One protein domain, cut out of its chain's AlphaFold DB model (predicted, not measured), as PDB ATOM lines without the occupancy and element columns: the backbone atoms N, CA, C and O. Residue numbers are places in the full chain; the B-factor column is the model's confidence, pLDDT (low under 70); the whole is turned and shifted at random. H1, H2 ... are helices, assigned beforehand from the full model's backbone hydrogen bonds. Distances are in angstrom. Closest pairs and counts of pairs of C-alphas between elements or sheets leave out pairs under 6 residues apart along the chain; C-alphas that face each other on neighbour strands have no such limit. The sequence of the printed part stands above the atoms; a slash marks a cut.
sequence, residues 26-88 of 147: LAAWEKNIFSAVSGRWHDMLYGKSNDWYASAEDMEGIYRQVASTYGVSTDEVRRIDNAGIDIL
ATOM      1  N   LEU A  26      40.312  63.376 189.642       72.00
ATOM      2  CA  LEU A  26      39.588  63.715 188.421       72.00
ATOM      3  C   LEU A  26      40.297  64.822 187.630       72.00
ATOM      4  O   LEU A  26      40.731  65.843 188.181       72.00
ATOM      5  N   ALA A  27      40.358  64.657 186.312       80.62
ATOM      6  CA  ALA A  27      40.704  65.711 185.374       80.62
ATOM      7  C   ALA A  27      39.692  66.866 185.457       80.62
ATOM      8  O   ALA A  27      38.534  66.696 185.833       80.62
ATOM      9  N   ALA A  28      40.108  68.072 185.061       75.62
ATOM     10  CA  ALA A  28      39.273  69.271 185.188       75.62
ATOM     11  C   ALA A  28      37.902  69.158 184.489       75.62
ATOM     12  O   ALA A  28      36.926  69.723 184.970       75.62
ATOM     13  N   TRP A  29      37.811  68.424 183.376       81.00
ATOM     14  CA  TRP A  29      36.540  68.206 182.679       81.00
ATOM     15  C   TRP A  29      35.665  67.143 183.362       81.00
ATOM     16  O   TRP A  29      34.446  67.292 183.369       81.00
ATOM     17  N   GLU A  30      36.267  66.129 183.993       84.38
ATOM     18  CA  GLU A  30      35.552  65.122 184.790       84.38
ATOM     19  C   GLU A  30      34.933  65.759 186.036       84.38
ATOM     20  O   GLU A  30      33.795  65.459 186.377       84.38
ATOM     21  N   LYS A  31      35.618  66.734 186.651       75.19
ATOM     22  CA  LYS A  31      35.052  67.529 187.753       75.19
ATOM     23  C   LYS A  31      33.755  68.234 187.351       75.19
ATOM     24  O   LYS A  31      32.814  68.261 188.131       75.19
ATOM     25  N   ASN A  32      33.676  68.756 186.125       77.81
ATOM     26  CA  ASN A  32      32.451  69.398 185.639       77.81
ATOM     27  C   ASN A  32      31.299  68.397 185.475       77.81
ATOM     28  O   ASN A  32      30.150  68.766 185.695       77.81
ATOM     29  N   ILE A  33      31.594  67.154 185.081       84.75
ATOM     30  CA  ILE A  33      30.599  66.078 184.982       84.75
ATOM     31  C   ILE A  33      30.127  65.671 186.375       84.75
ATOM     32  O   ILE A  33      28.921  65.619 186.596       84.75
ATOM     33  N   PHE A  34      31.055  65.461 187.310       81.44
ATOM     34  CA  PHE A  34      30.742  65.148 188.702       81.44
ATOM     35  C   PHE A  34      29.822  66.210 189.320       81.44
ATOM     36  O   PHE A  34      28.720  65.901 189.756       81.44
ATOM     37  N   SER A  35      30.183  67.494 189.216       72.62
ATOM     38  CA  SER A  35      29.332  68.586 189.712       72.62
ATOM     39  C   SER A  35      27.958  68.650 189.037       72.62
ATOM     40  O   SER A  35      26.986  69.069 189.664       72.62
ATOM     41  N   ALA A  36      27.850  68.255 187.765       80.19
ATOM     42  CA  ALA A  36      26.567  68.199 187.071       80.19
ATOM     43  C   ALA A  36      25.684  67.036 187.553       80.19
ATOM     44  O   ALA A  36      24.460  67.182 187.556       80.19
ATOM     45  N   VAL A  37      26.280  65.909 187.959       83.19
ATOM     46  CA  VAL A  37      25.567  64.810 188.625       83.19
ATOM     47  C   VAL A  37      25.070  65.277 189.992       83.19
ATOM     48  O   VAL A  37      23.856  65.267 190.198       83.19
ATOM     49  N   SER A  38      25.956  65.797 190.853       75.31
ATOM     50  CA  SER A  38      25.586  66.318 192.181       75.31
ATOM     51  C   SER A  38      24.477  67.368 192.092       75.31
ATOM     52  O   SER A  38      23.482  67.304 192.805       75.31
ATOM     53  N   GLY A  39      24.590  68.323 191.162       68.56
ATOM     54  CA  GLY A  39      23.580  69.367 190.986       68.56
ATOM     55  C   GLY A  39      22.189  68.816 190.651       68.56
ATOM     56  O   GLY A  39      21.201  69.232 191.251       68.56
ATOM     57  N   ARG A  40      22.100  67.845 189.733       81.81
ATOM     58  CA  ARG A  40      20.818  67.217 189.359       81.81
ATOM     59  C   ARG A  40      20.255  66.325 190.459       81.81
ATOM     60  O   ARG A  40      19.038  66.257 190.611       81.81
ATOM     61  N   TRP A  41      21.129  65.659 191.206       71.62
ATOM     62  CA  TRP A  41      20.754  64.918 192.403       71.62
ATOM     63  C   TRP A  41      20.097  65.846 193.434       71.62
ATOM     64  O   TRP A  41      18.987  65.572 193.888       71.62
ATOM     65  N   HIS A  42      20.692  67.012 193.692       68.62
ATOM     66  CA  HIS A  42      20.127  68.009 194.608       68.62
ATOM     67  C   HIS A  42      18.796  68.585 194.120       68.62
ATOM     68  O   HIS A  42      17.844  68.667 194.897       68.62
ATOM     69  N   ASP A  43      18.695  68.952 192.838       73.88
ATOM     70  CA  ASP A  43      17.441  69.445 192.252       73.88
ATOM     71  C   ASP A  43      16.301  68.431 192.420       73.88
ATOM     72  O   ASP A  43      15.147  68.804 192.643       73.88
ATOM     73  N   MET A  44      16.624  67.138 192.329       72.69
ATOM     74  CA  MET A  44      15.663  66.069 192.540       72.69
ATOM     75  C   MET A  44      15.241  65.959 194.007       72.69
ATOM     76  O   MET A  44      14.040  65.890 194.260       72.69
ATOM     77  N   LEU A  45      16.183  65.987 194.954       61.25
ATOM     78  CA  LEU A  45      15.895  65.890 196.390       61.25
ATOM     79  C   LEU A  45      15.004  67.035 196.891       61.25
ATOM     80  O   LEU A  45      14.058  66.794 197.639       61.25
ATOM     81  N   TYR A  46      15.210  68.269 196.416       64.00
ATOM     82  CA  TYR A  46      14.380  69.416 196.822       64.00
ATOM     83  C   TYR A  46      12.905  69.314 196.413       64.00
ATOM     84  O   TYR A  46      12.074  70.073 196.914       64.00
ATOM     85  N   GLY A  47      12.562  68.399 195.505       63.50
ATOM     86  CA  GLY A  47      11.185  68.143 195.091       63.50
ATOM     87  C   GLY A  47      10.479  67.024 195.862       63.50
ATOM     88  O   GLY A  47       9.371  66.651 195.466       63.50
ATOM     89  N   LYS A  48      11.107  66.433 196.886       61.62
ATOM     90  CA  LYS A  48      10.667  65.173 197.505       61.62
ATOM     91  C   LYS A  48      10.396  65.322 199.002       61.62
ATOM     92  O   LYS A  48      10.814  66.288 199.629       61.62
ATOM     93  N   SER A  49       9.627  64.382 199.551       45.91
ATOM     94  CA  SER A  49       9.411  64.262 200.994       45.91
ATOM     95  C   SER A  49      10.628  63.627 201.671       45.91
ATOM     96  O   SER A  49      11.388  62.909 201.031       45.91
ATOM     97  N   ASN A  50      10.803  63.868 202.972       44.31
ATOM     98  CA  ASN A  50      11.970  63.400 203.732       44.31
ATOM     99  C   ASN A  50      12.105  61.870 203.829       44.31
ATOM    100  O   ASN A  50      13.166  61.374 204.179       44.31
ATOM    101  N   ASP A  51      11.032  61.125 203.573       47.53
ATOM    102  CA  ASP A  51      10.999  59.658 203.553       47.53
ATOM    103  C   ASP A  51      11.222  59.077 202.147       47.53
ATOM    104  O   ASP A  51      11.095  57.868 201.928       47.53
ATOM    105  N   TRP A  52      11.509  59.936 201.170       52.94
ATOM    106  CA  TRP A  52      11.747  59.529 199.802       52.94
ATOM    107  C   TRP A  52      13.208  59.142 199.602       52.94
ATOM    108  O   TRP A  52      14.114  59.943 199.805       52.94
ATOM    109  N   TYR A  53      13.416  57.928 199.108       50.47
ATOM    110  CA  TYR A  53      14.719  57.425 198.696       50.47
ATOM    111  C   TYR A  53      14.758  57.337 197.179       50.47
ATOM    112  O   TYR A  53      13.794  56.874 196.556       50.47
ATOM    113  N   ALA A  54      15.870  57.747 196.572       61.31
ATOM    114  CA  ALA A  54      15.995  57.594 195.137       61.31
ATOM    115  C   ALA A  54      16.193  56.132 194.755       61.31
ATOM    116  O   ALA A  54      16.931  55.371 195.383       61.31
ATOM    117  N   SER A  55      15.541  55.756 193.667       68.06
ATOM    118  CA  SER A  55      15.750  54.462 193.047       68.06
ATOM    119  C   SER A  55      17.010  54.463 192.178       68.06
ATOM    120  O   SER A  55      17.502  55.503 191.734       68.06
ATOM    121  N   ALA A  56      17.485  53.266 191.829       71.31
ATOM    122  CA  ALA A  56      18.525  53.123 190.811       71.31
ATOM    123  C   ALA A  56      18.105  53.736 189.458       71.31
ATOM    124  O   ALA A  56      18.949  54.188 188.689       71.31
ATOM    125  N   GLU A  57      16.801  53.777 189.164       79.25
ATOM    126  CA  GLU A  57      16.269  54.359 187.932       79.25
ATOM    127  C   GLU A  57      16.318  55.895 187.936       79.25
ATOM    128  O   GLU A  57      16.578  56.493 186.887       79.25
ATOM    129  N   ASP A  58      16.150  56.527 189.100       79.81
ATOM    130  CA  ASP A  58      16.304  57.974 189.271       79.81
ATOM    131  C   ASP A  58      17.753  58.399 188.988       79.81
ATOM    132  O   ASP A  58      17.999  59.302 188.179       79.81
ATOM    133  N   MET A  59      18.719  57.672 189.563       82.12
ATOM    134  CA  MET A  59      20.146  57.892 189.303       82.12
ATOM    135  C   MET A  59      20.515  57.638 187.843       82.12
ATOM    136  O   MET A  59      21.195  58.450 187.217       82.12
ATOM    137  N   GLU A  60      19.994  56.568 187.241       87.12
ATOM    138  CA  GLU A  60      20.205  56.304 185.818       87.12
ATOM    139  C   GLU A  60      19.582  57.402 184.933       87.12
ATOM    140  O   GLU A  60      20.109  57.752 183.872       87.12
ATOM    141  N   GLY A  61      18.471  58.000 185.374       91.12
ATOM    142  CA  GLY A  61      17.883  59.198 184.783       91.12
ATOM    143  C   GLY A  61      18.845  60.386 184.790       91.12
ATOM    144  O   GLY A  61      19.058  61.002 183.740       91.12
ATOM    145  N   ILE A  62      19.466  60.670 185.935       88.69
ATOM    146  CA  ILE A  62      20.474  61.729 186.083       88.69
ATOM    147  C   ILE A  62      21.676  61.457 185.177       88.69
ATOM    148  O   ILE A  62      22.056  62.330 184.390       88.69
ATOM    149  N   TYR A  63      22.224  60.240 185.200       93.25
ATOM    150  CA  TYR A  63      23.378  59.892 184.374       93.25
ATOM    151  C   TYR A  63      23.089  60.057 182.885       93.25
ATOM    152  O   TYR A  63      23.921  60.601 182.162       93.25
ATOM    153  N   ARG A  64      21.899  59.672 182.403       97.00
ATOM    154  CA  ARG A  64      21.494  59.906 181.005       97.00
ATOM    155  C   ARG A  64      21.436  61.392 180.650       97.00
ATOM    156  O   ARG A  64      21.886  61.779 179.570       97.00
ATOM    157  N   GLN A  65      20.913  62.234 181.539       95.25
ATOM    158  CA  GLN A  65      20.834  63.679 181.302       95.25
ATOM    159  C   GLN A  65      22.221  64.329 181.252       95.25
ATOM    160  O   GLN A  65      22.495  65.144 180.365       95.25
ATOM    161  N   VAL A  66      23.110  63.963 182.177       92.94
ATOM    162  CA  VAL A  66      24.492  64.457 182.191       92.94
ATOM    163  C   VAL A  66      25.255  63.935 180.974       92.94
ATOM    164  O   VAL A  66      25.866  64.729 180.261       92.94
ATOM    165  N   ALA A  67      25.127  62.648 180.646       95.44
ATOM    166  CA  ALA A  67      25.744  62.038 179.468       95.44
ATOM    167  C   ALA A  67      25.360  62.782 178.179       95.44
ATOM    168  O   ALA A  67      26.228  63.174 177.399       95.44
ATOM    169  N   SER A  68      24.068  63.088 178.013       94.94
ATOM    170  CA  SER A  68      23.573  63.889 176.890       94.94
ATOM    171  C   SER A  68      24.101  65.328 176.887       94.94
ATOM    172  O   SER A  68      24.286  65.891 175.813       94.94
ATOM    173  N   THR A  69      24.311  65.938 178.057       94.25
ATOM    174  CA  THR A  69      24.795  67.326 178.172       94.25
ATOM    175  C   THR A  69      26.269  67.437 177.776       94.25
ATOM    176  O   THR A  69      26.664  68.400 177.123       94.25
ATOM    177  N   TYR A  70      27.076  66.441 178.150       90.56
ATOM    178  CA  TYR A  70      28.527  66.442 177.948       90.56
ATOM    179  C   TYR A  70      28.983  65.624 176.732       90.56
ATOM    180  O   TYR A  70      30.167  65.632 176.405       90.56
ATOM    181  N   GLY A  71      28.065  64.942 176.040       94.62
ATOM    182  CA  GLY A  71      28.384  64.138 174.859       94.62
ATOM    183  C   GLY A  71      29.224  62.896 175.175       94.62
ATOM    184  O   GLY A  71      30.058  62.501 174.364       94.62
ATOM    185  N   VAL A  72      29.017  62.297 176.349       94.44
ATOM    186  CA  VAL A  72      29.709  61.082 176.818       94.44
ATOM    187  C   VAL A  72      28.712  59.934 177.005       94.44
ATOM    188  O   VAL A  72      27.503  60.135 176.893       94.44
ATOM    189  N   SER A  73      29.191  58.717 177.268       96.44
ATOM    190  CA  SER A  73      28.308  57.595 177.606       96.44
ATOM    191  C   SER A  73      27.819  57.686 179.053       96.44
ATOM    192  O   SER A  73      28.474  58.262 179.919       96.44
ATOM    193  N   THR A  74      26.674  57.066 179.335       93.81
ATOM    194  CA  THR A  74      26.145  56.938 180.701       93.81
ATOM    195  C   THR A  74      27.110  56.177 181.614       93.81
ATOM    196  O   THR A  74      27.293  56.564 182.764       93.81
ATOM    197  N   ASP A  75      27.796  55.159 181.089       89.25
ATOM    198  CA  ASP A  75      28.815  54.413 181.838       89.25
ATOM    199  C   ASP A  75      30.023  55.282 182.211       89.25
ATOM    200  O   ASP A  75      30.586  55.116 183.291       89.25
ATOM    201  N   GLU A  76      30.402  56.235 181.356       90.50
ATOM    202  CA  GLU A  76      31.493  57.167 181.644       90.50
ATOM    203  C   GLU A  76      31.102  58.166 182.737       90.50
ATOM    204  O   GLU A  76      31.892  58.426 183.642       90.50
ATOM    205  N   VAL A  77      29.861  58.668 182.715       91.00
ATOM    206  CA  VAL A  77      29.329  59.489 183.816       91.00
ATOM    207  C   VAL A  77      29.334  58.700 185.123       91.00
ATOM    208  O   VAL A  77      29.818  59.215 186.123       91.00
ATOM    209  N   ARG A  78      28.875  57.442 185.109       87.44
ATOM    210  CA  ARG A  78      28.860  56.574 186.296       87.44
ATOM    211  C   ARG A  78      30.268  56.311 186.837       87.44
ATOM    212  O   ARG A  78      30.477  56.338 188.044       87.44
ATOM    213  N   ARG A  79      31.251  56.079 185.960       88.56
ATOM    214  CA  ARG A  79      32.660  55.931 186.356       88.56
ATOM    215  C   ARG A  79      33.181  57.197 187.034       88.56
ATOM    216  O   ARG A  79      33.873  57.091 188.041       88.56
ATOM    217  N   ILE A  80      32.887  58.367 186.466       85.44
ATOM    218  CA  ILE A  80      33.310  59.664 187.008       85.44
ATOM    219  C   ILE A  80      32.631  59.940 188.349       85.44
ATOM    220  O   ILE A  80      33.304  60.408 189.261       85.44
ATOM    221  N   ASP A  81      31.344  59.617 188.478       82.94
ATOM    222  CA  ASP A  81      30.596  59.755 189.727       82.94
ATOM    223  C   ASP A  81      31.213  58.907 190.842       82.94
ATOM    224  O   ASP A  81      31.653  59.441 191.857       82.94
ATOM    225  N   ASN A  82      31.409  57.612 190.583       74.75
ATOM    226  CA  ASN A  82      32.075  56.699 191.513       74.75
ATOM    227  C   ASN A  82      33.493  57.165 191.882       74.75
ATOM    228  O   ASN A  82      33.881  57.129 193.045       74.75
ATOM    229  N   ALA A  83      34.264  57.640 190.899       73.56
ATOM    230  CA  ALA A  83      35.602  58.168 191.142       73.56
ATOM    231  C   ALA A  83      35.585  59.489 191.932       73.56
ATOM    232  O   ALA A  83      36.563  59.796 192.606       73.56
ATOM    233  N   GLY A  84      34.504  60.270 191.861       67.38
ATOM    234  CA  GLY A  84      34.290  61.428 192.721       67.38
ATOM    235  C   GLY A  84      34.014  61.009 194.164       67.38
ATOM    236  O   GLY A  84      34.677  61.503 195.072       67.38
ATOM    237  N   ILE A  85      33.117  60.040 194.366       63.69
ATOM    238  CA  ILE A  85      32.731  59.497 195.683       63.69
ATOM    239  C   ILE A  85      33.947  58.942 196.447       63.69
ATOM    240  O   ILE A  85      34.164  59.318 197.599       63.69
ATOM    241  N   ASP A  86      34.793  58.134 195.798       54.75
ATOM    242  CA  ASP A  86      35.976  57.501 196.416       54.75
ATOM    243  C   ASP A  86      37.023  58.506 196.950       54.75
ATOM    244  O   ASP A  86      37.882  58.156 197.762       54.75
ATOM    245  N   ILE A  87      36.981  59.766 196.503       55.66
ATOM    246  CA  ILE A  87      37.957  60.811 196.857       55.66
ATOM    247  C   ILE A  87      37.421  61.747 197.959       55.66
ATOM    248  O   ILE A  87      38.167  62.560 198.511       55.66
ATOM    249  N   LEU A  88      36.139  61.641 198.308       60.19
ATOM    250  CA  LEU A  88      35.407  62.659 199.060       60.19
ATOM    251  C   LEU A  88      35.153  62.314 200.532       60.19
ATOM    252  O   LEU A  88      34.202  62.842 201.115       60.19
TER     253      LEU A  88
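This is residues 26 to 88 of the 147 residues of an uncharacterized protein of Candidatus Omnitrophica bacterium CG1_02_49_10 (UniProt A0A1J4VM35). A long helix, H1, and a second helix, H2, folded back slantwise on it make a wide helical hairpin, and a third helix, H3, starts out from H2, which it touches with its first residues, 74 to 78, and crosses H1 about perpendicular to it. The loop at the bend of the hairpin sticks out with residues 46 to 52. The printed part has 63 residues with three named helices, H1, H2 and H3 in that order, and no named strand; its class is all helix. It is compact, with a radius of gyration of the C-alphas of 11.7 A, and spans 35 by 25 by 16 A.

H1, residues 28 to 45, begins with C-alpha 28 at (39.273, 69.271, 185.188) and is 26.1 A long. H2, residues 56 to 70, is 21.0 A long from C-alpha 56 at (18.525, 53.123, 190.811). H3, residues 74 to 85, measures 16.6 A and ends with C-alpha 85 at (32.731, 59.497, 195.683).

H1 touches H2 with residues 33 to 41 alone, and the closest C-alphas, those of Arg 40 and Ile 62, are 6.4 A apart. The two form a helical hairpin, opposite ways at a steep tilt of 43 degrees. H3 touches H2 with residues 74 to 78 alone; the closest C-alphas are those of Ala 67 and Thr 74, 5.3 A apart, and the lines are about perpendicular at 76 degrees. H1 touches H3 with residues 30 to 37 alone, about perpendicular at 90 degrees, and the closest C-alphas, those of Phe 34 and Asp 81, are 5.5 A apart. The helix packing is mostly crossed, with no pair at a shallow tilt. In H2 and H3 every O i to N i+4 pair is within hydrogen-bond range; in H1 13 of 14 are.

The C-alphas farthest apart, those of Ala 27 and Asp 51, are 35.3 A apart. The printed part has no cut. The link from H1 to H2 is short, with 10 residues, and that from H2 to H3 is tight, with 3. Mean pLDDT of the printed part is 77.1; residues 39, 42, 45 to 55 and 84 to 88 are under 70.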